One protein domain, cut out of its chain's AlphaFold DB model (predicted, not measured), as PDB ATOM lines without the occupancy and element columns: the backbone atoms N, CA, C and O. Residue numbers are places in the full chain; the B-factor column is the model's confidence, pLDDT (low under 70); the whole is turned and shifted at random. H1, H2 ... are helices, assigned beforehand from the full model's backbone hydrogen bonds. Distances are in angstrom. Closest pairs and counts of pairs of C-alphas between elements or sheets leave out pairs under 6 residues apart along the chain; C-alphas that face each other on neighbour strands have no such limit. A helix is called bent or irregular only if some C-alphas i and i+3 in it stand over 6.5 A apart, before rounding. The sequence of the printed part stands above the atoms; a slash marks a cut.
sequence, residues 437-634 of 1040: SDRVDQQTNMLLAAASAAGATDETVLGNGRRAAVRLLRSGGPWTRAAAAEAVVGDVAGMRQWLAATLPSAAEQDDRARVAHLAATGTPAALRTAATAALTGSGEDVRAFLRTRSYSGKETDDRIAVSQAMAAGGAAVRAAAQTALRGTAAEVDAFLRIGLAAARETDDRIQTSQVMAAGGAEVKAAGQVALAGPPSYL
ATOM      1  N   SER A 437      39.951  -5.726 -16.701       80.62
ATOM      2  CA  SER A 437      41.171  -4.935 -16.940       80.62
ATOM      3  C   SER A 437      40.913  -3.432 -17.085       80.62
ATOM      4  O   SER A 437      41.703  -2.617 -16.609       80.62
ATOM      5  N   ASP A 438      39.793  -3.066 -17.709       81.81
ATOM      6  CA  ASP A 438      39.452  -1.682 -18.054       81.81
ATOM      7  C   ASP A 438      38.719  -0.971 -16.895       81.81
ATOM      8  O   ASP A 438      38.502   0.240 -16.930       81.81
ATOM      9  N   ARG A 439      38.364  -1.718 -15.838       80.94
ATOM     10  CA  ARG A 439      37.832  -1.205 -14.562       80.94
ATOM     11  C   ARG A 439      38.933  -0.844 -13.566       80.94
ATOM     12  O   ARG A 439      38.656  -0.147 -12.589       80.94
ATOM     13  N   VAL A 440      40.156  -1.334 -13.775       83.69
ATOM     14  CA  VAL A 440      41.296  -1.042 -12.902       83.69
ATOM     15  C   VAL A 440      41.742   0.402 -13.127       83.69
ATOM     16  O   VAL A 440      42.142   0.785 -14.227       83.69
ATOM     17  N   ASP A 441      41.693   1.222 -12.074       80.94
ATOM     18  CA  ASP A 441      42.086   2.627 -12.175       80.94
ATOM     19  C   ASP A 441      43.567   2.782 -12.570       80.94
ATOM     20  O   ASP A 441      44.412   1.932 -12.270       80.94
ATOM     21  N   GLN A 442      43.896   3.892 -13.236       81.50
ATOM     22  CA  GLN A 442      45.237   4.132 -13.779       81.50
ATOM     23  C   GLN A 442      46.340   4.018 -12.711       81.50
ATOM     24  O   GLN A 442      47.426   3.518 -13.000       81.50
ATOM     25  N   GLN A 443      46.070   4.435 -11.470       83.12
ATOM     26  CA  GLN A 443      47.039   4.375 -10.380       83.12
ATOM     27  C   GLN A 443      47.219   2.939  -9.862       83.12
ATOM     28  O   GLN A 443      48.346   2.541  -9.570       83.12
ATOM     29  N   THR A 444      46.155   2.134  -9.803       87.56
ATOM     30  CA  THR A 444      46.254   0.688  -9.543       87.56
ATOM     31  C   THR A 444      47.038  -0.016 -10.651       87.56
ATOM     32  O   THR A 444      47.952  -0.779 -10.345       87.56
ATOM     33  N   ASN A 445      46.783   0.305 -11.922       87.56
ATOM     34  CA  ASN A 445      47.547  -0.233 -13.052       87.56
ATOM     35  C   ASN A 445      49.040   0.153 -13.001       87.56
ATOM     36  O   ASN A 445      49.896  -0.700 -13.223       87.56
ATOM     37  N   MET A 446      49.381   1.392 -12.624       86.75
ATOM     38  CA  MET A 446      50.778   1.800 -12.391       86.75
ATOM     39  C   MET A 446      51.441   1.006 -11.253       86.75
ATOM     40  O   MET A 446      52.594   0.599 -11.382       86.75
ATOM     41  N   LEU A 447      50.724   0.760 -10.148       91.06
ATOM     42  CA  LEU A 447      51.226  -0.040  -9.024       91.06
ATOM     43  C   LEU A 447      51.468  -1.504  -9.433       91.06
ATOM     44  O   LEU A 447      52.519  -2.054  -9.106       91.06
ATOM     45  N   LEU A 448      50.541  -2.108 -10.183       89.94
ATOM     46  CA  LEU A 448      50.677  -3.464 -10.726       89.94
ATOM     47  C   LEU A 448      51.862  -3.576 -11.694       89.94
ATOM     48  O   LEU A 448      52.675  -4.493 -11.563       89.94
ATOM     49  N   ALA A 449      52.000  -2.627 -12.624       89.00
ATOM     50  CA  ALA A 449      53.096  -2.600 -13.591       89.00
ATOM     51  C   ALA A 449      54.466  -2.445 -12.908       89.00
ATOM     52  O   ALA A 449      55.401  -3.170 -13.237       89.00
ATOM     53  N   ALA A 450      54.574  -1.558 -11.912       88.00
ATOM     54  CA  ALA A 450      55.804  -1.375 -11.141       88.00
ATOM     55  C   ALA A 450      56.165  -2.610 -10.296       88.00
ATOM     56  O   ALA A 450      57.342  -2.943 -10.173       88.00
ATOM     57  N   ALA A 451      55.171  -3.302  -9.730       88.75
ATOM     58  CA  ALA A 451      55.389  -4.537  -8.976       88.75
ATOM     59  C   ALA A 451      55.761  -5.734  -9.876       88.75
ATOM     60  O   ALA A 451      56.472  -6.630  -9.433       88.75
ATOM     61  N   SER A 452      55.309  -5.739 -11.136       88.19
ATOM     62  CA  SER A 452      55.528  -6.830 -12.104       88.19
ATOM     63  C   SER A 452      56.749  -6.628 -13.015       88.19
ATOM     64  O   SER A 452      56.989  -7.437 -13.910       88.19
ATOM     65  N   ALA A 453      57.511  -5.545 -12.837       87.69
ATOM     66  CA  ALA A 453      58.627  -5.204 -13.716       87.69
ATOM     67  C   ALA A 453      59.793  -6.208 -13.614       87.69
ATOM     68  O   ALA A 453      60.176  -6.650 -12.527       87.69
ATOM     69  N   ALA A 454      60.412  -6.534 -14.752       78.38
ATOM     70  CA  ALA A 454      61.581  -7.408 -14.794       78.38
ATOM     71  C   ALA A 454      62.763  -6.765 -14.042       78.38
ATOM     72  O   ALA A 454      63.278  -5.727 -14.452       78.38
ATOM     73  N   GLY A 455      63.179  -7.383 -12.932       78.94
ATOM     74  CA  GLY A 455      64.205  -6.842 -12.032       78.94
ATOM     75  C   GLY A 455      63.675  -5.989 -10.870       78.94
ATOM     76  O   GLY A 455      64.483  -5.400 -10.156       78.94
ATOM     77  N   ALA A 456      62.355  -5.925 -10.645       83.31
ATOM     78  CA  ALA A 456      61.783  -5.268  -9.469       83.31
ATOM     79  C   ALA A 456      62.351  -5.850  -8.158       83.31
ATOM     80  O   ALA A 456      62.451  -7.069  -7.993       83.31
ATOM     81  N   THR A 457      62.707  -4.973  -7.214       89.06
ATOM     82  CA  THR A 457      63.174  -5.387  -5.884       89.06
ATOM     83  C   THR A 457      62.037  -6.017  -5.082       89.06
ATOM     84  O   THR A 457      60.875  -5.649  -5.251       89.06
ATOM     85  N   ASP A 458      62.364  -6.914  -4.155       87.81
ATOM     86  CA  ASP A 458      61.373  -7.591  -3.304       87.81
ATOM     87  C   ASP A 458      60.506  -6.607  -2.498       87.81
ATOM     88  O   ASP A 458      59.306  -6.822  -2.317       87.81
ATOM     89  N   GLU A 459      61.091  -5.475  -2.097       87.06
ATOM     90  CA  GLU A 459      60.391  -4.351  -1.473       87.06
ATOM     91  C   GLU A 459      59.389  -3.677  -2.426       87.06
ATOM     92  O   GLU A 459      58.268  -3.369  -2.022       87.06
ATOM     93  N   THR A 460      59.740  -3.501  -3.706       86.75
ATOM     94  CA  THR A 460      58.834  -2.948  -4.730       86.75
ATOM     95  C   THR A 460      57.684  -3.908  -5.020       86.75
ATOM     96  O   THR A 460      56.526  -3.484  -5.063       86.75
ATOM     97  N   VAL A 461      57.991  -5.203  -5.169       88.00
ATOM     98  CA  VAL A 461      57.015  -6.276  -5.410       88.00
ATOM     99  C   VAL A 461      55.975  -6.311  -4.289       88.00
ATOM    100  O   VAL A 461      54.780  -6.197  -4.560       88.00
ATOM    101  N   LEU A 462      56.403  -6.397  -3.023       88.62
ATOM    102  CA  LEU A 462      55.482  -6.411  -1.882       88.62
ATOM    103  C   LEU A 462      54.792  -5.061  -1.658       88.62
ATOM    104  O   LEU A 462      53.583  -5.022  -1.430       88.62
ATOM    105  N   GLY A 463      55.536  -3.956  -1.707       90.69
ATOM    106  CA  GLY A 463      55.028  -2.622  -1.392       90.69
ATOM    107  C   GLY A 463      53.964  -2.150  -2.378       90.69
ATOM    108  O   GLY A 463      52.870  -1.753  -1.969       90.69
ATOM    109  N   ASN A 464      54.246  -2.230  -3.681       92.69
ATOM    110  CA  ASN A 464      53.289  -1.831  -4.710       92.69
ATOM    111  C   ASN A 464      52.234  -2.916  -4.961       92.69
ATOM    112  O   ASN A 464      51.062  -2.572  -5.113       92.69
ATOM    113  N   GLY A 465      52.602  -4.201  -4.897       89.88
ATOM    114  CA  GLY A 465      51.666  -5.320  -5.028       89.88
ATOM    115  C   GLY A 465      50.566  -5.299  -3.963       89.88
ATOM    116  O   GLY A 465      49.385  -5.324  -4.305       89.88
ATOM    117  N   ARG A 466      50.911  -5.111  -2.676       91.94
ATOM    118  CA  ARG A 466      49.905  -4.960  -1.604       91.94
ATOM    119  C   ARG A 466      49.049  -3.703  -1.771       91.94
ATOM    120  O   ARG A 466      47.846  -3.759  -1.537       91.94
ATOM    121  N   ARG A 467      49.626  -2.571  -2.199       90.50
ATOM    122  CA  ARG A 467      48.859  -1.335  -2.469       90.50
ATOM    123  C   ARG A 467      47.858  -1.520  -3.612       90.50
ATOM    124  O   ARG A 467      46.732  -1.038  -3.498       90.50
ATOM    125  N   ALA A 468      48.241  -2.230  -4.672       89.75
ATOM    126  CA  ALA A 468      47.336  -2.602  -5.752       89.75
ATOM    127  C   ALA A 468      46.246  -3.569  -5.261       89.75
ATOM    128  O   ALA A 468      45.065  -3.306  -5.468       89.75
ATOM    129  N   ALA A 469      46.611  -4.622  -4.526       88.44
ATOM    130  CA  ALA A 469      45.662  -5.585  -3.969       88.44
ATOM    131  C   ALA A 469      44.617  -4.920  -3.043       88.44
ATOM    132  O   ALA A 469      43.419  -5.149  -3.194       88.44
ATOM    133  N   VAL A 470      45.024  -4.002  -2.156       88.94
ATOM    134  CA  VAL A 470      44.091  -3.231  -1.302       88.94
ATOM    135  C   VAL A 470      43.123  -2.362  -2.116       88.94
ATOM    136  O   VAL A 470      41.975  -2.170  -1.712       88.94
ATOM    137  N   ARG A 471      43.542  -1.846  -3.276       89.94
ATOM    138  CA  ARG A 471      42.652  -1.105  -4.183       89.94
ATOM    139  C   ARG A 471      41.691  -2.034  -4.921       89.94
ATOM    140  O   ARG A 471      40.494  -1.742  -4.974       89.94
ATOM    141  N   LEU A 472      42.180  -3.177  -5.397       88.81
ATOM    142  CA  LEU A 472      41.374  -4.210  -6.052       88.81
ATOM    143  C   LEU A 472      40.330  -4.828  -5.109       88.81
ATOM    144  O   LEU A 472      39.206  -5.051  -5.541       88.81
ATOM    145  N   LEU A 473      40.612  -4.966  -3.806       86.06
ATOM    146  CA  LEU A 473      39.619  -5.360  -2.790       86.06
ATOM    147  C   LEU A 473      38.358  -4.474  -2.779       86.06
ATOM    148  O   LEU A 473      37.266  -4.943  -2.444       86.06
ATOM    149  N   ARG A 474      38.491  -3.188  -3.137       80.94
ATOM    150  CA  ARG A 474      37.377  -2.222  -3.166       80.94
ATOM    151  C   ARG A 474      36.748  -2.072  -4.553       80.94
ATOM    152  O   ARG A 474      35.554  -1.781  -4.623       80.94
ATOM    153  N   SER A 475      37.520  -2.271  -5.622       81.19
ATOM    154  CA  SER A 475      37.147  -1.925  -7.006       81.19
ATOM    155  C   SER A 475      36.903  -3.121  -7.931       81.19
ATOM    156  O   SER A 475      36.007  -3.040  -8.769       81.19
ATOM    157  N   GLY A 476      37.630  -4.227  -7.755       81.62
ATOM    158  CA  GLY A 476      37.584  -5.370  -8.665       81.62
ATOM    159  C   GLY A 476      36.264  -6.149  -8.634       81.62
ATOM    160  O   GLY A 476      35.391  -5.915  -7.788       81.62
ATOM    161  N   GLY A 477      36.118  -7.101  -9.548       84.31
ATOM    162  CA  GLY A 477      35.070  -8.114  -9.538       84.31
ATOM    163  C   GLY A 477      35.241  -9.141  -8.405       84.31
ATOM    164  O   GLY A 477      36.257  -9.131  -7.702       84.31
ATOM    165  N   PRO A 478      34.227  -9.990  -8.145       85.62
ATOM    166  CA  PRO A 478      34.264 -10.984  -7.072       85.62
ATOM    167  C   PRO A 478      35.527 -11.859  -7.044       85.62
ATOM    168  O   PRO A 478      36.095 -12.055  -5.967       85.62
ATOM    169  N   TRP A 479      35.999 -12.340  -8.197       87.69
ATOM    170  CA  TRP A 479      37.191 -13.190  -8.280       87.69
ATOM    171  C   TRP A 479      38.469 -12.384  -8.043       87.69
ATOM    172  O   TRP A 479      39.329 -12.793  -7.262       87.69
ATOM    173  N   THR A 480      38.570 -11.201  -8.645       91.00
ATOM    174  CA  THR A 480      39.701 -10.276  -8.491       91.00
ATOM    175  C   THR A 480      39.842  -9.792  -7.046       91.00
ATOM    176  O   THR A 480      40.958  -9.710  -6.532       91.00
ATOM    177  N   ARG A 481      38.727  -9.551  -6.338       89.31
ATOM    178  CA  ARG A 481      38.724  -9.264  -4.892       89.31
ATOM    179  C   ARG A 481      39.214 -10.449  -4.068       89.31
ATOM    180  O   ARG A 481      40.027 -10.241  -3.173       89.31
ATOM    181  N   ALA A 482      38.737 -11.662  -4.353       85.12
ATOM    182  CA  ALA A 482      39.161 -12.861  -3.632       85.12
ATOM    183  C   ALA A 482      40.676 -13.088  -3.781       85.12
ATOM    184  O   ALA A 482      41.387 -13.163  -2.782       85.12
ATOM    185  N   ALA A 483      41.189 -13.051  -5.014       86.75
ATOM    186  CA  ALA A 483      42.622 -13.155  -5.285       86.75
ATOM    187  C   ALA A 483      43.432 -12.024  -4.620       86.75
ATOM    188  O   ALA A 483      44.522 -12.255  -4.099       86.75
ATOM    189  N   ALA A 484      42.915 -10.792  -4.616       88.75
ATOM    190  CA  ALA A 484      43.565  -9.670  -3.944       88.75
ATOM    191  C   ALA A 484      43.600  -9.826  -2.410       88.75
ATOM    192  O   ALA A 484      44.574  -9.407  -1.787       88.75
ATOM    193  N   ALA A 485      42.588 -10.447  -1.791       85.44
ATOM    194  CA  ALA A 485      42.570 -10.714  -0.349       85.44
ATOM    195  C   ALA A 485      43.746 -11.605   0.080       85.44
ATOM    196  O   ALA A 485      44.439 -11.295   1.050       85.44
ATOM    197  N   GLU A 486      44.005 -12.669  -0.683       81.00
ATOM    198  CA  GLU A 486      45.127 -13.589  -0.465       81.00
ATOM    199  C   GLU A 486      46.480 -12.885  -0.665       81.00
ATOM    200  O   GLU A 486      47.392 -13.018   0.153       81.00
ATOM    201  N   ALA A 487      46.597 -12.055  -1.707       86.00
ATOM    202  CA  ALA A 487      47.825 -11.323  -2.010       86.00
ATOM    203  C   ALA A 487      48.244 -10.334  -0.912       86.00
ATOM    204  O   ALA A 487      49.437 -10.175  -0.652       86.00
ATOM    205  N   VAL A 488      47.294  -9.677  -0.232       86.94
ATOM    206  CA  VAL A 488      47.613  -8.706   0.833       86.94
ATOM    207  C   VAL A 488      48.437  -9.343   1.962       86.94
ATOM    208  O   VAL A 488      49.331  -8.683   2.498       86.94
ATOM    209  N   VAL A 489      48.191 -10.616   2.287       81.75
ATOM    210  CA  VAL A 489      48.874 -11.341   3.376       81.75
ATOM    211  C   VAL A 489      50.061 -12.201   2.919       81.75
ATOM    212  O   VAL A 489      50.821 -12.670   3.763       81.75
ATOM    213  N   GLY A 490      50.259 -12.378   1.608       78.50
ATOM    214  CA  GLY A 490      51.335 -13.196   1.040       78.50
ATOM    215  C   GLY A 490      52.752 -12.644   1.252       78.50
ATOM    216  O   GLY A 490      52.948 -11.459   1.545       78.50
ATOM    217  N   ASP A 491      53.748 -13.516   1.085       84.19
ATOM    218  CA  ASP A 491      55.173 -13.166   1.044       84.19
ATOM    219  C   ASP A 491      55.614 -12.725  -0.371       84.19
ATOM    220  O   ASP A 491      54.792 -12.549  -1.271       84.19
ATOM    221  N   VAL A 492      56.917 -12.502  -0.582       86.00
ATOM    222  CA  VAL A 492      57.444 -12.075  -1.894       86.00
ATOM    223  C   VAL A 492      57.141 -13.109  -2.983       86.00
ATOM    224  O   VAL A 492      56.778 -12.732  -4.097       86.00
ATOM    225  N   ALA A 493      57.281 -14.404  -2.683       85.25
ATOM    226  CA  ALA A 493      57.073 -15.474  -3.655       85.25
ATOM    227  C   ALA A 493      55.593 -15.577  -4.049       85.25
ATOM    228  O   ALA A 493      55.272 -15.559  -5.240       85.25
ATOM    229  N   GLY A 494      54.693 -15.570  -3.061       84.12
ATOM    230  CA  GLY A 494      53.247 -15.526  -3.266       84.12
ATOM    231  C   GLY A 494      52.792 -14.264  -4.002       84.12
ATOM    232  O   GLY A 494      51.945 -14.347  -4.887       84.12
ATOM    233  N   MET A 495      53.402 -13.105  -3.728       89.06
ATOM    234  CA  MET A 495      53.116 -11.863  -4.455       89.06
ATOM    235  C   MET A 495      53.559 -11.936  -5.923       89.06
ATOM    236  O   MET A 495      52.793 -11.554  -6.805       89.06
ATOM    237  N   ARG A 496      54.754 -12.474  -6.219       88.31
ATOM    238  CA  ARG A 496      55.199 -12.701  -7.610       88.31
ATOM    239  C   ARG A 496      54.273 -13.679  -8.342       88.31
ATOM    240  O   ARG A 496      53.932 -13.429  -9.494       88.31
ATOM    241  N   GLN A 497      53.829 -14.748  -7.678       87.56
ATOM    242  CA  GLN A 497      52.859 -15.698  -8.232       87.56
ATOM    243  C   GLN A 497      51.488 -15.047  -8.483       87.56
ATOM    244  O   GLN A 497      50.889 -15.266  -9.538       87.56
ATOM    245  N   TRP A 498      51.009 -14.214  -7.554       89.31
ATOM    246  CA  TRP A 498      49.753 -13.488  -7.712       89.31
ATOM    247  C   TRP A 498      49.798 -12.522  -8.897       89.31
ATOM    248  O   TRP A 498      48.916 -12.581  -9.751       89.31
ATOM    249  N   LEU A 499      50.849 -11.703  -8.999       89.94
ATOM    250  CA  LEU A 499      51.045 -10.762 -10.107       89.94
ATOM    251  C   LEU A 499      51.151 -11.471 -11.466       89.94
ATOM    252  O   LEU A 499      50.550 -11.024 -12.439       89.94
ATOM    253  N   ALA A 500      51.901 -12.576 -11.537       87.56
ATOM    254  CA  ALA A 500      52.181 -13.261 -12.796       87.56
ATOM    255  C   ALA A 500      51.050 -14.185 -13.282       87.56
ATOM    256  O   ALA A 500      50.922 -14.384 -14.489       87.56
ATOM    257  N   ALA A 501      50.260 -14.776 -12.377       86.94
ATOM    258  CA  ALA A 501      49.304 -15.829 -12.726       86.94
ATOM    259  C   ALA A 501      47.922 -15.659 -12.081       86.94
ATOM    260  O   ALA A 501      46.913 -15.680 -12.790       86.94
ATOM    261  N   THR A 502      47.845 -15.484 -10.757       90.06
ATOM    262  CA  THR A 502      46.550 -15.513 -10.049       90.06
ATOM    263  C   THR A 502      45.667 -14.315 -10.400       90.06
ATOM    264  O   THR A 502      44.485 -14.500 -10.672       90.06
ATOM    265  N   LEU A 503      46.221 -13.100 -10.450       89.81
ATOM    266  CA  LEU A 503      45.480 -11.884 -10.789       89.81
ATOM    267  C   LEU A 503      44.969 -11.888 -12.247       89.81
ATOM    268  O   LEU A 503      43.769 -11.682 -12.424       89.81
ATOM    269  N   PRO A 504      45.789 -12.187 -13.281       88.12
ATOM    270  CA  PRO A 504      45.285 -12.370 -14.645       88.12
ATOM    271  C   PRO A 504      44.174 -13.422 -14.750       88.12
ATOM    272  O   PRO A 504      43.183 -13.200 -15.441       88.12
ATOM    273  N   SER A 505      44.307 -14.541 -14.025       87.56
ATOM    274  CA  SER A 505      43.302 -15.614 -14.019       87.56
ATOM    275  C   SER A 505      41.997 -15.178 -13.347       87.56
ATOM    276  O   SER A 505      40.917 -15.474 -13.847       87.56
ATOM    277  N   ALA A 506      42.082 -14.456 -12.228       88.56
ATOM    278  CA  ALA A 506      40.925 -13.936 -11.506       88.56
ATOM    279  C   ALA A 506      40.159 -12.888 -12.328       88.56
ATOM    280  O   ALA A 506      38.932 -12.948 -12.399       88.56
ATOM    281  N   ALA A 507      40.880 -12.002 -13.024       89.19
ATOM    282  CA  ALA A 507      40.280 -11.046 -13.947       89.19
ATOM    283  C   ALA A 507      39.562 -11.746 -15.117       89.19
ATOM    284  O   ALA A 507      38.440 -11.371 -15.456       89.19
ATOM    285  N   GLU A 508      40.141 -12.817 -15.678       89.44
ATOM    286  CA  GLU A 508      39.459 -13.624 -16.701       89.44
ATOM    287  C   GLU A 508      38.191 -14.310 -16.156       89.44
ATOM    288  O   GLU A 508      37.201 -14.407 -16.879       89.44
ATOM    289  N   GLN A 509      38.166 -14.760 -14.895       90.38
ATOM    290  CA  GLN A 509      36.953 -15.341 -14.299       90.38
ATOM    291  C   GLN A 509      35.852 -14.300 -14.054       90.38
ATOM    292  O   GLN A 509      34.676 -14.600 -14.272       90.38
ATOM    293  N   ASP A 510      36.202 -13.071 -13.664       89.75
ATOM    294  CA  ASP A 510      35.242 -11.963 -13.593       89.75
ATOM    295  C   ASP A 510      34.687 -11.608 -14.983       89.75
ATOM    296  O   ASP A 510      33.473 -11.456 -15.140       89.75
ATOM    297  N   ASP A 511      35.535 -11.562 -16.014       91.25
ATOM    298  CA  ASP A 511      35.108 -11.367 -17.405       91.25
ATOM    299  C   ASP A 511      34.200 -12.513 -17.890       91.25
ATOM    300  O   ASP A 511      33.112 -12.271 -18.419       91.25
ATOM    301  N   ARG A 512      34.564 -13.775 -17.632       90.38
ATOM    302  CA  ARG A 512      33.711 -14.939 -17.931       90.38
ATOM    303  C   ARG A 512      32.379 -14.869 -17.188       90.38
ATOM    304  O   ARG A 512      31.352 -15.171 -17.789       90.38
ATOM    305  N   ALA A 513      32.343 -14.407 -15.938       88.50
ATOM    306  CA  ALA A 513      31.090 -14.191 -15.215       88.50
ATOM    307  C   ALA A 513      30.220 -13.094 -15.865       88.50
ATOM    308  O   ALA A 513      28.997 -13.250 -15.949       88.50
ATOM    309  N   ARG A 514      30.827 -12.018 -16.393       89.75
ATOM    310  CA  ARG A 514      30.106 -10.971 -17.145       89.75
ATOM    311  C   ARG A 514      29.509 -11.517 -18.444       89.75
ATOM    312  O   ARG A 514      28.326 -11.292 -18.706       89.75
ATOM    313  N   VAL A 515      30.276 -12.287 -19.223       89.81
ATOM    314  CA  VAL A 515      29.754 -12.929 -20.444       89.81
ATOM    315  C   VAL A 515      28.699 -13.988 -20.116       89.81
ATOM    316  O   VAL A 515      27.694 -14.061 -20.813       89.81
ATOM    317  N   ALA A 516      28.848 -14.753 -19.030       87.94
ATOM    318  CA  ALA A 516      27.845 -15.721 -18.573       87.94
ATOM    319  C   ALA A 516      26.506 -15.053 -18.239       87.94
ATOM    320  O   ALA A 516      25.450 -15.570 -18.605       87.94
ATOM    321  N   HIS A 517      26.535 -13.866 -17.627       87.50
ATOM    322  CA  HIS A 517      25.322 -13.078 -17.436       87.50
ATOM    323  C   HIS A 517      24.717 -12.642 -18.781       87.50
ATOM    324  O   HIS A 517      23.529 -12.867 -18.998       87.50
ATOM    325  N   LEU A 518      25.512 -12.113 -19.723       88.81
ATOM    326  CA  LEU A 518      25.026 -11.760 -21.071       88.81
ATOM    327  C   LEU A 518      24.473 -12.971 -21.848       88.81
ATOM    328  O   LEU A 518      23.495 -12.825 -22.578       88.81
ATOM    329  N   ALA A 519      25.037 -14.165 -21.666       87.50
ATOM    330  CA  ALA A 519      24.545 -15.412 -22.251       87.50
ATOM    331  C   ALA A 519      23.196 -15.856 -21.658       87.50
ATOM    332  O   ALA A 519      22.373 -16.433 -22.368       87.50
ATOM    333  N   ALA A 520      22.938 -15.556 -20.381       88.44
ATOM    334  CA  ALA A 520      21.677 -15.869 -19.714       88.44
ATOM    335  C   ALA A 520      20.575 -14.826 -19.982       88.44
ATOM    336  O   ALA A 520      19.445 -15.192 -20.304       88.44
ATOM    337  N   THR A 521      20.887 -13.532 -19.861       86.62
ATOM    338  CA  THR A 521      19.892 -12.439 -19.815       86.62
ATOM    339  C   THR A 521      19.882 -11.539 -21.049       86.62
ATOM    340  O   THR A 521      18.958 -10.743 -21.214       86.62
ATOM    341  N   GLY A 522      20.878 -11.658 -21.934       82.50
ATOM    342  CA  GLY A 522      21.043 -10.779 -23.087       82.50
ATOM    343  C   GLY A 522      19.819 -10.737 -24.004       82.50
ATOM    344  O   GLY A 522      19.121 -11.732 -24.219       82.50
ATOM    345  N   THR A 523      19.568  -9.570 -24.586       81.25
ATOM    346  CA  THR A 523      18.588  -9.381 -25.658       81.25
ATOM    347  C   THR A 523      19.244  -8.573 -26.781       81.25
ATOM    348  O   THR A 523      20.042  -7.688 -26.473       81.25
ATOM    349  N   PRO A 524      18.973  -8.880 -28.065       83.38
ATOM    350  CA  PRO A 524      18.134  -9.971 -28.580       83.38
ATOM    351  C   PRO A 524      18.788 -11.360 -28.425       83.38
ATOM    352  O   PRO A 524      19.885 -11.500 -27.891       83.38
ATOM    353  N   ALA A 525      18.111 -12.422 -28.877       84.12
ATOM    354  CA  ALA A 525      18.594 -13.801 -28.715       84.12
ATOM    355  C   ALA A 525      19.981 -14.051 -29.345       84.12
ATOM    356  O   ALA A 525      20.767 -14.815 -28.790       84.12
ATOM    357  N   ALA A 526      20.307 -13.362 -30.444       86.75
ATOM    358  CA  ALA A 526      21.608 -13.455 -31.103       86.75
ATOM    359  C   ALA A 526      22.776 -12.981 -30.212       86.75
ATOM    360  O   ALA A 526      23.853 -13.572 -30.273       86.75
ATOM    361  N   LEU A 527      22.552 -11.996 -29.326       88.50
ATOM    362  CA  LEU A 527      23.543 -11.570 -28.332       88.50
ATOM    363  C   LEU A 527      23.854 -12.700 -27.340       88.50
ATOM    364  O   LEU A 527      25.021 -12.937 -27.035       88.50
ATOM    365  N   ARG A 528      22.830 -13.440 -26.883       87.81
ATOM    366  CA  ARG A 528      23.027 -14.606 -26.000       87.81
ATOM    367  C   ARG A 528      23.817 -15.701 -26.700       87.81
ATOM    368  O   ARG A 528      24.756 -16.228 -26.122       87.81
ATOM    369  N   THR A 529      23.477 -16.017 -27.951       87.38
ATOM    370  CA  THR A 529      24.206 -17.015 -28.749       87.38
ATOM    371  C   THR A 529      25.679 -16.640 -28.923       87.38
ATOM    372  O   THR A 529      26.543 -17.495 -28.736       87.38
ATOM    373  N   ALA A 530      25.980 -15.372 -29.221       88.31
ATOM    374  CA  ALA A 530      27.354 -14.889 -29.342       88.31
ATOM    375  C   ALA A 530      28.108 -14.908 -27.998       88.31
ATOM    376  O   ALA A 530      29.256 -15.341 -27.954       88.31
ATOM    377  N   ALA A 531      27.448 -14.541 -26.893       88.31
ATOM    378  CA  ALA A 531      28.011 -14.648 -25.548       88.31
ATOM    379  C   ALA A 531      28.324 -16.109 -25.165       88.31
ATOM    380  O   ALA A 531      29.416 -16.400 -24.682       88.31
ATOM    381  N   THR A 532      27.415 -17.051 -25.444       89.19
ATOM    382  CA  THR A 532      27.648 -18.490 -25.233       89.19
ATOM    383  C   THR A 532      28.834 -19.003 -26.051       89.19
ATOM    384  O   THR A 532      29.640 -19.769 -25.530       89.19
ATOM    385  N   ALA A 533      28.979 -18.561 -27.304       88.25
ATOM    386  CA  ALA A 533      30.114 -18.930 -28.150       88.25
ATOM    387  C   ALA A 533      31.448 -18.337 -27.653       88.25
ATOM    388  O   ALA A 533      32.472 -19.013 -27.696       88.25
ATOM    389  N   ALA A 534      31.442 -17.105 -27.132       89.12
ATOM    390  CA  ALA A 534      32.625 -16.498 -26.523       89.12
ATOM    391  C   ALA A 534      33.048 -17.218 -25.228       89.12
ATOM    392  O   ALA A 534      34.238 -17.394 -24.979       89.12
ATOM    393  N   LEU A 535      32.089 -17.701 -24.425       90.19
ATOM    394  CA  LEU A 535      32.362 -18.457 -23.192       90.19
ATOM    395  C   LEU A 535      33.054 -19.797 -23.428       90.19
ATOM    396  O   LEU A 535      33.871 -20.201 -22.600       90.19
ATOM    397  N   THR A 536      32.741 -20.489 -24.526       86.56
ATOM    398  CA  THR A 536      33.410 -21.749 -24.888       86.56
ATOM    399  C   THR A 536      34.775 -21.534 -25.550       86.56
ATOM    400  O   THR A 536      35.482 -22.509 -25.801       86.56
ATOM    401  N   GLY A 537      35.154 -20.279 -25.817       86.06
ATOM    402  CA  GLY A 537      36.440 -19.882 -26.381       86.06
ATOM    403  C   GLY A 537      37.542 -19.593 -25.353       86.06
ATOM    404  O   GLY A 537      37.413 -19.785 -24.135       86.06
ATOM    405  N   SER A 538      38.664 -19.108 -25.880       88.81
ATOM    406  CA  SER A 538      39.827 -18.658 -25.116       88.81
ATOM    407  C   SER A 538      39.525 -17.402 -24.289       88.81
ATOM    408  O   SER A 538      38.527 -16.714 -24.507       88.81
ATOM    409  N   GLY A 539      40.417 -17.056 -23.357       84.69
ATOM    410  CA  GLY A 539      40.309 -15.802 -22.607       84.69
ATOM    411  C   GLY A 539      40.286 -14.557 -23.502       84.69
ATOM    412  O   GLY A 539      39.641 -13.572 -23.154       84.69
ATOM    413  N   GLU A 540      40.911 -14.591 -24.687       85.81
ATOM    414  CA  GLU A 540      40.831 -13.462 -25.622       85.81
ATOM    415  C   GLU A 540      39.494 -13.405 -26.371       85.81
ATOM    416  O   GLU A 540      39.023 -12.305 -26.637       85.81
ATOM    417  N   ASP A 541      38.827 -14.536 -26.625       86.19
ATOM    418  CA  ASP A 541      37.480 -14.548 -27.218       86.19
ATOM    419  C   ASP A 541      36.451 -13.924 -26.259       86.19
ATOM    420  O   ASP A 541      35.640 -13.085 -26.659       86.19
ATOM    421  N   VAL A 542      36.553 -14.253 -24.964       88.94
ATOM    422  CA  VAL A 542      35.777 -13.622 -23.880       88.94
ATOM    423  C   VAL A 542      36.039 -12.113 -23.838       88.94
ATOM    424  O   VAL A 542      35.090 -11.322 -23.821       88.94
ATOM    425  N   ARG A 543      37.313 -11.690 -23.873       88.75
ATOM    426  CA  ARG A 543      37.668 -10.265 -23.812       88.75
ATOM    427  C   ARG A 543      37.235  -9.490 -25.059       88.75
ATOM    428  O   ARG A 543      36.680  -8.396 -24.946       88.75
ATOM    429  N   ALA A 544      37.440 -10.048 -26.248       86.81
ATOM    430  CA  ALA A 544      36.992  -9.467 -27.510       86.81
ATOM    431  C   ALA A 544      35.462  -9.324 -27.552       86.81
ATOM    432  O   ALA A 544      34.951  -8.301 -28.028       86.81
ATOM    433  N   PHE A 545      34.729 -10.291 -26.993       89.75
ATOM    434  CA  PHE A 545      33.281 -10.201 -26.860       89.75
ATOM    435  C   PHE A 545      32.839  -9.124 -25.858       89.75
ATOM    436  O   PHE A 545      31.953  -8.353 -26.197       89.75
ATOM    437  N   LEU A 546      33.454  -8.968 -24.681       88.50
ATOM    438  CA  LEU A 546      33.102  -7.855 -23.773       88.50
ATOM    439  C   LEU A 546      33.385  -6.469 -24.383       88.50
ATOM    440  O   LEU A 546      32.586  -5.547 -24.205       88.50
ATOM    441  N   ARG A 547      34.482  -6.317 -25.143       85.94
ATOM    442  CA  ARG A 547      34.813  -5.051 -25.830       85.94
ATOM    443  C   ARG A 547      33.797  -4.682 -26.912       85.94
ATOM    444  O   ARG A 547      33.396  -3.529 -27.006       85.94
ATOM    445  N   THR A 548      33.415  -5.645 -27.752       82.38
ATOM    446  CA  THR A 548      32.634  -5.384 -28.982       82.38
ATOM    447  C   THR A 548      31.150  -5.724 -28.859       82.38
ATOM    448  O   THR A 548      30.315  -5.151 -29.560       82.38
ATOM    449  N   ARG A 549      30.828  -6.696 -28.001       85.19
ATOM    450  CA  ARG A 549      29.541  -7.397 -27.864       85.19
ATOM    451  C   ARG A 549      28.976  -7.835 -29.216       85.19
ATOM    452  O   ARG A 549      27.769  -7.793 -29.433       85.19
ATOM    453  N   SER A 550      29.869  -8.187 -30.146       83.25
ATOM    454  CA  SER A 550      29.539  -8.412 -31.552       83.25
ATOM    455  C   SER A 550      28.663  -9.648 -31.738       83.25
ATOM    456  O   SER A 550      28.964 -10.723 -31.219       83.25
ATOM    457  N   TYR A 551      27.586  -9.497 -32.506       88.31
ATOM    458  CA  TYR A 551      26.715 -10.585 -32.934       88.31
ATOM    459  C   TYR A 551      26.082 -10.244 -34.293       88.31
ATOM    460  O   TYR A 551      26.006  -9.077 -34.687       88.31
ATOM    461  N   SER A 552      25.624 -11.263 -35.025       83.50
ATOM    462  CA  SER A 552      25.001 -11.072 -36.343       83.50
ATOM    463  C   SER A 552      23.715 -10.246 -36.235       83.50
ATOM    464  O   SER A 552      22.760 -10.681 -35.594       83.50
ATOM    465  N   GLY A 553      23.697  -9.061 -36.853       85.12
ATOM    466  CA  GLY A 553      22.565  -8.126 -36.828       85.12
ATOM    467  C   GLY A 553      22.692  -6.947 -35.854       85.12
ATOM    468  O   GLY A 553      21.890  -6.022 -35.961       85.12
ATOM    469  N   LYS A 554      23.719  -6.914 -34.984       86.62
ATOM    470  CA  LYS A 554      23.878  -5.903 -33.915       86.62
ATOM    471  C   LYS A 554      23.658  -4.459 -34.364       86.62
ATOM    472  O   LYS A 554      22.902  -3.737 -33.730       86.62
ATOM    473  N   GLU A 555      24.286  -4.036 -35.462       85.69
ATOM    474  CA  GLU A 555      24.159  -2.652 -35.935       85.69
ATOM    475  C   GLU A 555      22.709  -2.285 -36.299       85.69
ATOM    476  O   GLU A 555      22.271  -1.168 -36.027       85.69
ATOM    477  N   THR A 556      21.942  -3.218 -36.869       86.56
ATOM    478  CA  THR A 556      20.524  -3.005 -37.186       86.56
ATOM    479  C   THR A 556      19.703  -2.844 -35.908       86.56
ATOM    480  O   THR A 556      18.922  -1.898 -35.806       86.56
ATOM    481  N   ASP A 557      19.904  -3.722 -34.924       88.25
ATOM    482  CA  ASP A 557      19.178  -3.680 -33.649       88.25
ATOM    483  C   ASP A 557      19.507  -2.416 -32.846       88.25
ATOM    484  O   ASP A 557      18.602  -1.742 -32.355       88.25
ATOM    485  N   ASP A 558      20.788  -2.043 -32.770       89.75
ATOM    486  CA  ASP A 558      21.229  -0.817 -32.107       89.75
ATOM    487  C   ASP A 558      20.619   0.416 -32.795       89.75
ATOM    488  O   ASP A 558      20.055   1.289 -32.134       89.75
ATOM    489  N   ARG A 559      20.639   0.489 -34.135       90.81
ATOM    490  CA  ARG A 559      20.012   1.596 -34.884       90.81
ATOM    491  C   ARG A 559      18.490   1.642 -34.688       90.81
ATOM    492  O   ARG A 559      17.922   2.739 -34.637       90.81
ATOM    493  N   ILE A 560      17.822   0.499 -34.514       88.75
ATOM    494  CA  ILE A 560      16.403   0.434 -34.125       88.75
ATOM    495  C   ILE A 560      16.212   0.974 -32.701       88.75
ATOM    496  O   ILE A 560      15.355   1.835 -32.501       88.75
ATOM    497  N   ALA A 561      17.024   0.550 -31.731       88.50
ATOM    498  CA  ALA A 561      16.948   1.023 -30.349       88.50
ATOM    499  C   ALA A 561      17.202   2.539 -30.241       88.50
ATOM    500  O   ALA A 561      16.481   3.241 -29.529       88.50
ATOM    501  N   VAL A 562      18.151   3.083 -31.014       89.88
ATOM    502  CA  VAL A 562      18.376   4.535 -31.118       89.88
ATOM    503  C   VAL A 562      17.183   5.244 -31.755       89.88
ATOM    504  O   VAL A 562      16.786   6.308 -31.284       89.88
ATOM    505  N   SER A 563      16.556   4.652 -32.773       87.50
ATOM    506  CA  SER A 563      15.356   5.218 -33.407       87.50
ATOM    507  C   SER A 563      14.140   5.224 -32.469       87.50
ATOM    508  O   SER A 563      13.390   6.198 -32.434       87.50
ATOM    509  N   GLN A 564      13.970   4.181 -31.651       89.25
ATOM    510  CA  GLN A 564      12.944   4.120 -30.603       89.25
ATOM    511  C   GLN A 564      13.209   5.158 -29.502       89.25
ATOM    512  O   GLN A 564      12.300   5.888 -29.103       89.25
ATOM    513  N   ALA A 565      14.464   5.289 -29.062       88.00
ATOM    514  CA  ALA A 565      14.872   6.310 -28.103       88.00
ATOM    515  C   ALA A 565      14.668   7.738 -28.646       88.00
ATOM    516  O   ALA A 565      14.196   8.603 -27.915       88.00
ATOM    517  N   MET A 566      14.949   7.970 -29.933       89.25
ATOM    518  CA  MET A 566      14.688   9.229 -30.640       89.25
ATOM    519  C   MET A 566      13.194   9.574 -30.688       89.25
ATOM    520  O   MET A 566      12.831  10.733 -30.500       89.25
ATOM    521  N   ALA A 567      12.328   8.587 -30.936       88.00
ATOM    522  CA  ALA A 567      10.882   8.790 -30.993       88.00
ATOM    523  C   ALA A 567      10.286   9.134 -29.616       88.00
ATOM    524  O   ALA A 567       9.462  10.043 -29.517       88.00
ATOM    525  N   ALA A 568      10.734   8.442 -28.564       86.31
ATOM    526  CA  ALA A 568      10.285   8.658 -27.187       86.31
ATOM    527  C   ALA A 568      10.943   9.868 -26.490       86.31
ATOM    528  O   ALA A 568      10.450  10.325 -25.464       86.31
ATOM    529  N   GLY A 569      12.070  10.361 -27.007       84.44
ATOM    530  CA  GLY A 569      12.856  11.435 -26.401       84.44
ATOM    531  C   GLY A 569      12.442  12.853 -26.803       84.44
ATOM    532  O   GLY A 569      11.713  13.062 -27.782       84.44
ATOM    533  N   GLY A 570      12.954  13.834 -26.056       86.19
ATOM    534  CA  GLY A 570      12.814  15.260 -26.342       86.19
ATOM    535  C   GLY A 570      13.829  15.760 -27.375       86.19
ATOM    536  O   GLY A 570      14.330  15.004 -28.210       86.19
ATOM    537  N   ALA A 571      14.101  17.064 -27.368       89.69
ATOM    538  CA  ALA A 571      14.946  17.713 -28.367       89.69
ATOM    539  C   ALA A 571      16.421  17.284 -28.264       89.69
ATOM    540  O   ALA A 571      17.053  17.028 -29.293       89.69
ATOM    541  N   ALA A 572      16.956  17.158 -27.048       91.19
ATOM    542  CA  ALA A 572      18.334  16.748 -26.813       91.19
ATOM    543  C   ALA A 572      18.540  15.267 -27.155       91.19
ATOM    544  O   ALA A 572      19.485  14.936 -27.879       91.19
ATOM    545  N   VAL A 573      17.627  14.379 -26.738       92.81
ATOM    546  CA  VAL A 573      17.658  12.963 -27.143       92.81
ATOM    547  C   VAL A 573      17.538  12.824 -28.656       92.81
ATOM    548  O   VAL A 573      18.290  12.048 -29.238       92.81
ATOM    549  N   ARG A 574      16.672  13.598 -29.325       90.75
ATOM    550  CA  ARG A 574      16.569  13.576 -30.795       90.75
ATOM    551  C   ARG A 574      17.854  14.035 -31.474       90.75
ATOM    552  O   ARG A 574      18.315  13.357 -32.385       90.75
ATOM    553  N   ALA A 575      18.457  15.138 -31.036       90.56
ATOM    554  CA  ALA A 575      19.700  15.644 -31.618       90.56
ATOM    555  C   ALA A 575      20.873  14.661 -31.438       90.56
ATOM    556  O   ALA A 575      21.608  14.380 -32.391       90.56
ATOM    557  N   ALA A 576      21.015  14.085 -30.241       90.38
ATOM    558  CA  ALA A 576      22.047  13.100 -29.938       90.38
ATOM    559  C   ALA A 576      21.819  11.774 -30.692       90.38
ATOM    560  O   ALA A 576      22.743  11.265 -31.325       90.38
ATOM    561  N   ALA A 577      20.581  11.271 -30.732       90.38
ATOM    562  CA  ALA A 577      20.219  10.064 -31.473       90.38
ATOM    563  C   ALA A 577      20.403  10.223 -32.991       90.38
ATOM    564  O   ALA A 577      20.939   9.329 -33.638       90.38
ATOM    565  N   GLN A 578      20.031  11.367 -33.576       91.31
ATOM    566  CA  GLN A 578      20.299  11.648 -34.993       91.31
ATOM    567  C   GLN A 578      21.797  11.714 -35.300       91.31
ATOM    568  O   GLN A 578      22.220  11.303 -36.378       91.31
ATOM    569  N   THR A 579      22.598  12.248 -34.376       92.12
ATOM    570  CA  THR A 579      24.057  12.296 -34.523       92.12
ATOM    571  C   THR A 579      24.634  10.883 -34.501       92.12
ATOM    572  O   THR A 579      25.344  10.513 -35.431       92.12
ATOM    573  N   ALA A 580      24.217  10.055 -33.538       90.62
ATOM    574  CA  ALA A 580      24.581   8.642 -33.467       90.62
ATOM    575  C   ALA A 580      24.155   7.856 -34.725       90.62
ATOM    576  O   ALA A 580      24.960   7.130 -35.299       90.62
ATOM    577  N   LEU A 581      22.926   8.050 -35.225       91.56
ATOM    578  CA  LEU A 581      22.427   7.391 -36.442       91.56
ATOM    579  C   LEU A 581      23.165   7.808 -37.724       91.56
ATOM    580  O   LEU A 581      23.197   7.025 -38.671       91.56
ATOM    581  N   ARG A 582      23.766   9.003 -37.778       91.56
ATOM    582  CA  ARG A 582      24.647   9.408 -38.891       91.56
ATOM    583  C   ARG A 582      26.082   8.887 -38.744       91.56
ATOM    584  O   ARG A 582      26.833   8.948 -39.712       91.56
ATOM    585  N   GLY A 583      26.447   8.402 -37.559       88.19
ATOM    586  CA  GLY A 583      27.770   7.885 -37.241       88.19
ATOM    587  C   GLY A 583      27.964   6.397 -37.542       88.19
ATOM    588  O   GLY A 583      27.114   5.692 -38.104       88.19
ATOM    589  N   THR A 584      29.137   5.934 -37.130       90.19
ATOM    590  CA  THR A 584      29.591   4.543 -37.128       90.19
ATOM    591  C   THR A 584      28.824   3.691 -36.112       90.19
ATOM    592  O   THR A 584      28.274   4.199 -35.136       90.19
ATOM    593  N   ALA A 585      28.848   2.362 -36.272       84.44
ATOM    594  CA  ALA A 585      28.244   1.435 -35.308       84.44
ATOM    595  C   ALA A 585      28.770   1.616 -33.864       84.44
ATOM    596  O   ALA A 585      28.031   1.394 -32.905       84.44
ATOM    597  N   ALA A 586      30.020   2.068 -33.695       83.50
ATOM    598  CA  ALA A 586      30.596   2.382 -32.387       83.50
ATOM    599  C   ALA A 586      29.956   3.627 -31.741       83.50
ATOM    600  O   ALA A 586      29.729   3.643 -30.534       83.50
ATOM    601  N   GLU A 587      29.615   4.648 -32.531       86.94
ATOM    602  CA  GLU A 587      28.922   5.852 -32.048       86.94
ATOM    603  C   GLU A 587      27.451   5.564 -31.694       86.94
ATOM    604  O   GLU A 587      26.927   6.135 -30.735       86.94
ATOM    605  N   VAL A 588      26.807   4.624 -32.398       88.50
ATOM    606  CA  VAL A 588      25.466   4.112 -32.052       88.50
ATOM    607  C   VAL A 588      25.488   3.374 -30.699       88.50
ATOM    608  O   VAL A 588      24.681   3.695 -29.824       88.50
ATOM    609  N   ASP A 589      26.435   2.450 -30.483       85.88
ATOM    610  CA  ASP A 589      26.600   1.723 -29.205       85.88
ATOM    611  C   ASP A 589      26.948   2.678 -28.044       85.88
ATOM    612  O   ASP A 589      26.321   2.623 -26.982       85.88
ATOM    613  N   ALA A 590      27.876   3.619 -28.258       85.38
ATOM    614  CA  ALA A 590      28.259   4.622 -27.263       85.38
ATOM    615  C   ALA A 590      27.087   5.537 -26.860       85.38
ATOM    616  O   ALA A 590      26.911   5.851 -25.674       85.38
ATOM    617  N   PHE A 591      26.241   5.929 -27.819       89.44
ATOM    618  CA  PHE A 591      25.015   6.660 -27.515       89.44
ATOM    619  C   PHE A 591      24.045   5.811 -26.683       89.44
ATOM    620  O   PHE A 591      23.577   6.290 -25.654       89.44
ATOM    621  N   LEU A 592      23.779   4.553 -27.048       87.31
ATOM    622  CA  LEU A 592      22.869   3.698 -26.272       87.31
ATOM    623  C   LEU A 592      23.354   3.439 -24.840       87.31
ATOM    624  O   LEU A 592      22.538   3.432 -23.918       87.31
ATOM    625  N   ARG A 593      24.663   3.241 -24.641       83.06
ATOM    626  CA  ARG A 593      25.239   2.940 -23.318       83.06
ATOM    627  C   ARG A 593      25.328   4.152 -22.397       83.06
ATOM    628  O   ARG A 593      25.151   3.990 -21.194       83.06
ATOM    629  N   ILE A 594      25.650   5.334 -22.932       80.25
ATOM    630  CA  ILE A 594      25.993   6.517 -22.120       80.25
ATOM    631  C   ILE A 594      25.279   7.779 -22.632       80.25
ATOM    632  O   ILE A 594      24.629   8.481 -21.853       80.25
ATOM    633  N   GLY A 595      25.351   8.061 -23.937       86.19
ATOM    634  CA  GLY A 595      24.828   9.306 -24.519       86.19
ATOM    635  C   GLY A 595      23.320   9.527 -24.326       86.19
ATOM    636  O   GLY A 595      22.888  10.656 -24.103       86.19
ATOM    637  N   LEU A 596      22.515   8.463 -24.336       86.50
ATOM    638  CA  LEU A 596      21.065   8.515 -24.147       86.50
ATOM    639  C   LEU A 596      20.682   8.974 -22.734       86.50
ATOM    640  O   LEU A 596      19.703   9.702 -22.575       86.50
ATOM    641  N   ALA A 597      21.443   8.586 -21.708       83.69
ATOM    642  CA  ALA A 597      21.186   9.017 -20.335       83.69
ATOM    643  C   ALA A 597      21.469  10.520 -20.161       83.69
ATOM    644  O   ALA A 597      20.622  11.241 -19.637       83.69
ATOM    645  N   ALA A 598      22.603  11.000 -20.684       84.44
ATOM    646  CA  ALA A 598      22.977  12.417 -20.654       84.44
ATOM    647  C   ALA A 598      22.021  13.301 -21.483       84.44
ATOM    648  O   ALA A 598      21.637  14.396 -21.065       84.44
ATOM    649  N   ALA A 599      21.581  12.811 -22.645       87.62
ATOM    650  CA  ALA A 599      20.612  13.520 -23.472       87.62
ATOM    651  C   ALA A 599      19.223  13.581 -22.807       87.62
ATOM    652  O   ALA A 599      18.575  14.623 -22.863       87.62
ATOM    653  N   ARG A 600      18.797  12.514 -22.110       88.50
ATOM    654  CA  ARG A 600      17.566  12.524 -21.297       88.50
ATOM    655  C   ARG A 600      17.648  13.510 -20.135       88.50
ATOM    656  O   ARG A 600      16.701  14.258 -19.957       88.50
ATOM    657  N   GLU A 601      18.766  13.581 -19.404       88.81
ATOM    658  CA  GLU A 601      18.942  14.619 -18.368       88.81
ATOM    659  C   GLU A 601      18.811  16.028 -18.965       88.81
ATOM    660  O   GLU A 601      18.194  16.905 -18.366       88.81
ATOM    661  N   THR A 602      19.360  16.254 -20.161       90.00
ATOM    662  CA  THR A 602      19.272  17.557 -20.834       90.00
ATOM    663  C   THR A 602      17.820  17.922 -21.170       90.00
ATOM    664  O   THR A 602      17.410  19.055 -20.922       90.00
ATOM    665  N   ASP A 603      17.028  16.969 -21.673       92.00
ATOM    666  CA  ASP A 603      15.589  17.164 -21.897       92.00
ATOM    667  C   ASP A 603      14.823  17.381 -20.576       92.00
ATOM    668  O   ASP A 603      14.048  18.335 -20.478       92.00
ATOM    669  N   ASP A 604      15.103  16.580 -19.539       92.69
ATOM    670  CA  ASP A 604      14.510  16.711 -18.200       92.69
ATOM    671  C   ASP A 604      14.786  18.131 -17.627       92.69
ATOM    672  O   ASP A 604      13.868  18.815 -17.173       92.69
ATOM    673  N   ARG A 605      16.020  18.655 -17.751       93.50
ATOM    674  CA  ARG A 605      16.399  20.030 -17.343       93.50
ATOM    675  C   ARG A 605      15.655  21.126 -18.113       93.50
ATOM    676  O   ARG A 605      15.270  22.141 -17.521       93.50
ATOM    677  N   ILE A 606      15.460  20.951 -19.423       91.56
ATOM    678  CA  ILE A 606      14.694  21.891 -20.256       91.56
ATOM    679  C   ILE A 606      13.231  21.903 -19.805       91.56
ATOM    680  O   ILE A 606      12.664  22.979 -19.603       91.56
ATOM    681  N   GLN A 607      12.635  20.729 -19.585       92.19
ATOM    682  CA  GLN A 607      11.247  20.610 -19.146       92.19
ATOM    683  C   GLN A 607      11.043  21.214 -17.748       92.19
ATOM    684  O   GLN A 607      10.099  21.982 -17.560       92.19
ATOM    685  N   THR A 608      11.952  20.975 -16.793       93.75
ATOM    686  CA  THR A 608      11.926  21.634 -15.472       93.75
ATOM    687  C   THR A 608      11.936  23.156 -15.618       93.75
ATOM    688  O   THR A 608      11.103  23.838 -15.024       93.75
ATOM    689  N   SER A 609      12.805  23.696 -16.477       91.69
ATOM    690  CA  SER A 609      12.902  25.143 -16.721       91.69
ATOM    691  C   SER A 609      11.618  25.734 -17.331       91.69
ATOM    692  O   SER A 609      11.205  26.834 -16.964       91.69
ATOM    693  N   GLN A 610      10.946  25.001 -18.226       91.69
ATOM    694  CA  GLN A 610       9.656  25.404 -18.805       91.69
ATOM    695  C   GLN A 610       8.524  25.393 -17.766       91.69
ATOM    696  O   GLN A 610       7.740  26.342 -17.697       91.69
ATOM    697  N   VAL A 611       8.462  24.355 -16.924       93.94
ATOM    698  CA  VAL A 611       7.489  24.252 -15.823       93.94
ATOM    699  C   VAL A 611       7.676  25.395 -14.822       93.94
ATOM    700  O   VAL A 611       6.693  26.022 -14.426       93.94
ATOM    701  N   MET A 612       8.921  25.729 -14.473       94.38
ATOM    702  CA  MET A 612       9.241  26.885 -13.629       94.38
ATOM    703  C   MET A 612       8.803  28.211 -14.259       94.38
ATOM    704  O   MET A 612       8.267  29.066 -13.558       94.38
ATOM    705  N   ALA A 613       8.999  28.404 -15.568       91.19
ATOM    706  CA  ALA A 613       8.615  29.642 -16.250       91.19
ATOM    707  C   ALA A 613       7.095  29.897 -16.201       91.19
ATOM    708  O   ALA A 613       6.671  31.038 -16.017       91.19
ATOM    709  N   ALA A 614       6.287  28.835 -16.300       88.75
ATOM    710  CA  ALA A 614       4.826  28.884 -16.180       88.75
ATOM    711  C   ALA A 614       4.304  28.773 -14.726       88.75
ATOM    712  O   ALA A 614       3.095  28.820 -14.502       88.75
ATOM    713  N   GLY A 615       5.194  28.584 -13.746       88.31
ATOM    714  CA  GLY A 615       4.861  28.325 -12.345       88.31
ATOM    715  C   GLY A 615       4.782  29.567 -11.452       88.31
ATOM    716  O   GLY A 615       5.321  30.637 -11.770       88.31
ATOM    717  N   GLY A 616       4.137  29.402 -10.293       90.88
ATOM    718  CA  GLY A 616       4.196  30.360  -9.192       90.88
ATOM    719  C   GLY A 616       5.512  30.266  -8.412       90.88
ATOM    720  O   GLY A 616       6.520  29.767  -8.922       90.88
ATOM    721  N   ALA A 617       5.528  30.809  -7.198       91.75
ATOM    722  CA  ALA A 617       6.742  30.909  -6.393       91.75
ATOM    723  C   ALA A 617       7.195  29.530  -5.886       91.75
ATOM    724  O   ALA A 617       8.373  29.197  -6.001       91.75
ATOM    725  N   GLU A 618       6.258  28.703  -5.422       91.62
ATOM    726  CA  GLU A 618       6.519  27.338  -4.950       91.62
ATOM    727  C   GLU A 618       7.012  26.438  -6.089       91.62
ATOM    728  O   GLU A 618       7.996  25.711  -5.942       91.62
ATOM    729  N   VAL A 619       6.373  26.510  -7.266       95.12
ATOM    730  CA  VAL A 619       6.795  25.726  -8.444       95.12
ATOM    731  C   VAL A 619       8.203  26.118  -8.902       95.12
ATOM    732  O   VAL A 619       8.976  25.241  -9.298       95.12
ATOM    733  N   LYS A 620       8.558  27.409  -8.824       94.56
ATOM    734  CA  LYS A 620       9.909  27.908  -9.130       94.56
ATOM    735  C   LYS A 620      10.937  27.429  -8.110       94.56
ATOM    736  O   LYS A 620      11.951  26.878  -8.529       94.56
ATOM    737  N   ALA A 621      10.647  27.565  -6.818       92.81
ATOM    738  CA  ALA A 621      11.487  27.087  -5.721       92.81
ATOM    739  C   ALA A 621      11.815  25.590  -5.856       92.81
ATOM    740  O   ALA A 621      12.978  25.203  -5.976       92.81
ATOM    741  N   ALA A 622      10.787  24.742  -5.951       92.19
ATOM    742  CA  ALA A 622      10.968  23.298  -6.094       92.19
ATOM    743  C   ALA A 622      11.710  22.916  -7.395       92.19
ATOM    744  O   ALA A 622      12.477  21.952  -7.413       92.19
ATOM    745  N   GLY A 623      11.543  23.689  -8.475       93.56
ATOM    746  CA  GLY A 623      12.278  23.484  -9.726       93.56
ATOM    747  C   GLY A 623      13.755  23.887  -9.639       93.56
ATOM    748  O   GLY A 623      14.607  23.201 -10.204       93.56
ATOM    749  N   GLN A 624      14.089  24.941  -8.885       94.38
ATOM    750  CA  GLN A 624      15.478  25.330  -8.604       94.38
ATOM    751  C   GLN A 624      16.209  24.241  -7.807       94.38
ATOM    752  O   GLN A 624      17.305  23.836  -8.198       94.38
ATOM    753  N   VAL A 625      15.568  23.698  -6.765       93.94
ATOM    754  CA  VAL A 625      16.072  22.541  -5.999       93.94
ATOM    755  C   VAL A 625      16.311  21.334  -6.916       93.94
ATOM    756  O   VAL A 625      17.371  20.709  -6.865       93.94
ATOM    757  N   ALA A 626      15.374  21.038  -7.822       93.88
ATOM    758  CA  ALA A 626      15.517  19.935  -8.770       93.88
ATOM    759  C   ALA A 626      16.673  20.136  -9.774       93.88
ATOM    760  O   ALA A 626      17.400  19.188 -10.071       93.88
ATOM    761  N   LEU A 627      16.883  21.362 -10.272       93.62
ATOM    762  CA  LEU A 627      17.992  21.704 -11.177       93.62
ATOM    763  C   LEU A 627      19.368  21.654 -10.494       93.62
ATOM    764  O   LEU A 627      20.360  21.322 -11.163       93.62
ATOM    765  N   ALA A 628      19.421  21.980  -9.202       92.50
ATOM    766  CA  ALA A 628      20.616  21.917  -8.364       92.50
ATOM    767  C   ALA A 628      21.032  20.467  -8.048       92.50
ATOM    768  O   ALA A 628      22.225  20.164  -8.006       92.50
ATOM    769  N   GLY A 629      20.054  19.565  -7.915       89.88
ATOM    770  CA  GLY A 629      20.240  18.156  -7.567       89.88
ATOM    771  C   GLY A 629      20.767  17.217  -8.665       89.88
ATOM    772  O   GLY A 629      21.065  17.633  -9.794       89.88
ATOM    773  N   PRO A 630      20.912  15.916  -8.331       88.44
ATOM    774  CA  PRO A 630      21.245  14.857  -9.284       88.44
ATOM    775  C   PRO A 630      20.087  14.587 -10.271       88.44
ATOM    776  O   PRO A 630      18.949  14.974 -10.003       88.44
ATOM    777  N   PRO A 631      20.317  13.864 -11.387       85.69
ATOM    778  CA  PRO A 631      19.312  13.680 -12.446       85.69
ATOM    779  C   PRO A 631      17.986  13.046 -11.991       85.69
ATOM    780  O   PRO A 631      16.945  13.280 -12.599       85.69
ATOM    781  N   SER A 632      17.999  12.266 -10.906       86.25
ATOM    782  CA  SER A 632      16.790  11.700 -10.296       86.25
ATOM    783  C   SER A 632      15.840  12.765  -9.736       86.25
ATOM    784  O   SER A 632      14.627  12.582  -9.811       86.25
ATOM    785  N   TYR A 633      16.358  13.889  -9.227       91.69
ATOM    786  CA  TYR A 633      15.535  14.962  -8.656       91.69
ATOM    787  C   TYR A 633      14.693  15.658  -9.730       91.69
ATOM    788  O   TYR A 633      13.549  16.026  -9.467       91.69
ATOM    789  N   LEU A 634      15.214  15.774 -10.958       91.75
ATOM    790  CA  LEU A 634      14.480  16.333 -12.097       91.75
ATOM    791  C   LEU A 634      13.212  15.526 -12.393       91.75
ATOM    792  O   LEU A 634      12.143  16.111 -12.539       91.75
TER     793      LEU A 634
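This is residues 437 to 634 of the 1040 residues of the protein "Methyl-accepting chemotaxis sensory transducer" of Actinosynnema mirum (strain ATCC 29888 / DSM 43827 / JCM 3225 / NBRC 14064 / NCIMB 13271 / NRRL B-12336 / IMRU 3971 / 101) (UniProt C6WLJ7). Two limbs of packed helices meet at a corner in a wide V, each built round a long bent helix, H4 in the first and H9 in the second. H1 to H3 make the far end of the first limb, and H5 and H6 pack on H4b towards the corner; H7 and H8 pack on H9a at the corner, and H10 and H11 on H9b at the far end of the second limb. The printed part has 198 residues with eleven named helices, H1 to H11 in order, and no named strand: all helix. It is loose, with a radius of gyration of the C-alphas of 22.9 A, and elongated, spanning 69 by 45 by 27 A.

Find C-alpha 442 at (45.237, 4.132, -13.779), where H1 begins and runs to residue 451. H2 follows at residues 458 to 475, 25.2 A long, then H3 at 478 to 489. H4, residues 492 to 521, is one helix by its hydrogen bonds but bent: C-alphas 500 and 503 are 7.1 A apart. Its arms are H4a, 492 to 500, and H4b, 503 to 521, 27.1 A long. Next come H5, 525 to 535, H6, 539 to 548, H7, 554 to 568, 21.0 A long, and H8, 571 to 582. H9, residues 585 to 613, is likewise one helix by its hydrogen bonds but bent, with C-alphas 593 and 596 7.0 A apart; its arms are H9a, 585 to 593, and H9b, 596 to 613, 25.8 A long. H10 holds 617 to 628, and H11, 631 to 634, ends at C-alpha 634, (14.480, 16.333, -12.097).

Taken whole, H4 and H9 are the hubs, touching four other helices each; helix packing is mostly aligned, its tilts mostly shallow. Look first at the hairpin of H1 and H2, which touch at C-alphas 451 and 461, 4.3 A apart. H3 touches H4b, C-alphas 480 and 506 being 4.9 A apart. H4b and H5 form a hairpin at a shallow tilt of 24 degrees, closest at C-alphas 519 and 528, 4.1 A. H6 and H7 are apart. H7 and H8 are a hairpin, closest at C-alphas 566 and 574, 4.7 A. H9b touches H10 at C-alphas 612 and 620, 4.7 A, and H11 at 601 and 631, 6.0 A. Every O i to N i+4 pair is within hydrogen-bond range in the helices and arms other than H2, 13 of 14, H3, 7 of 8, and H11, too short for one.

The C-alphas of Gly 455 and Gly 616 are farthest apart, 70.7 A. The printed part has no cut and no long link. Its mean pLDDT is 88.0, and no printed residue is under 70.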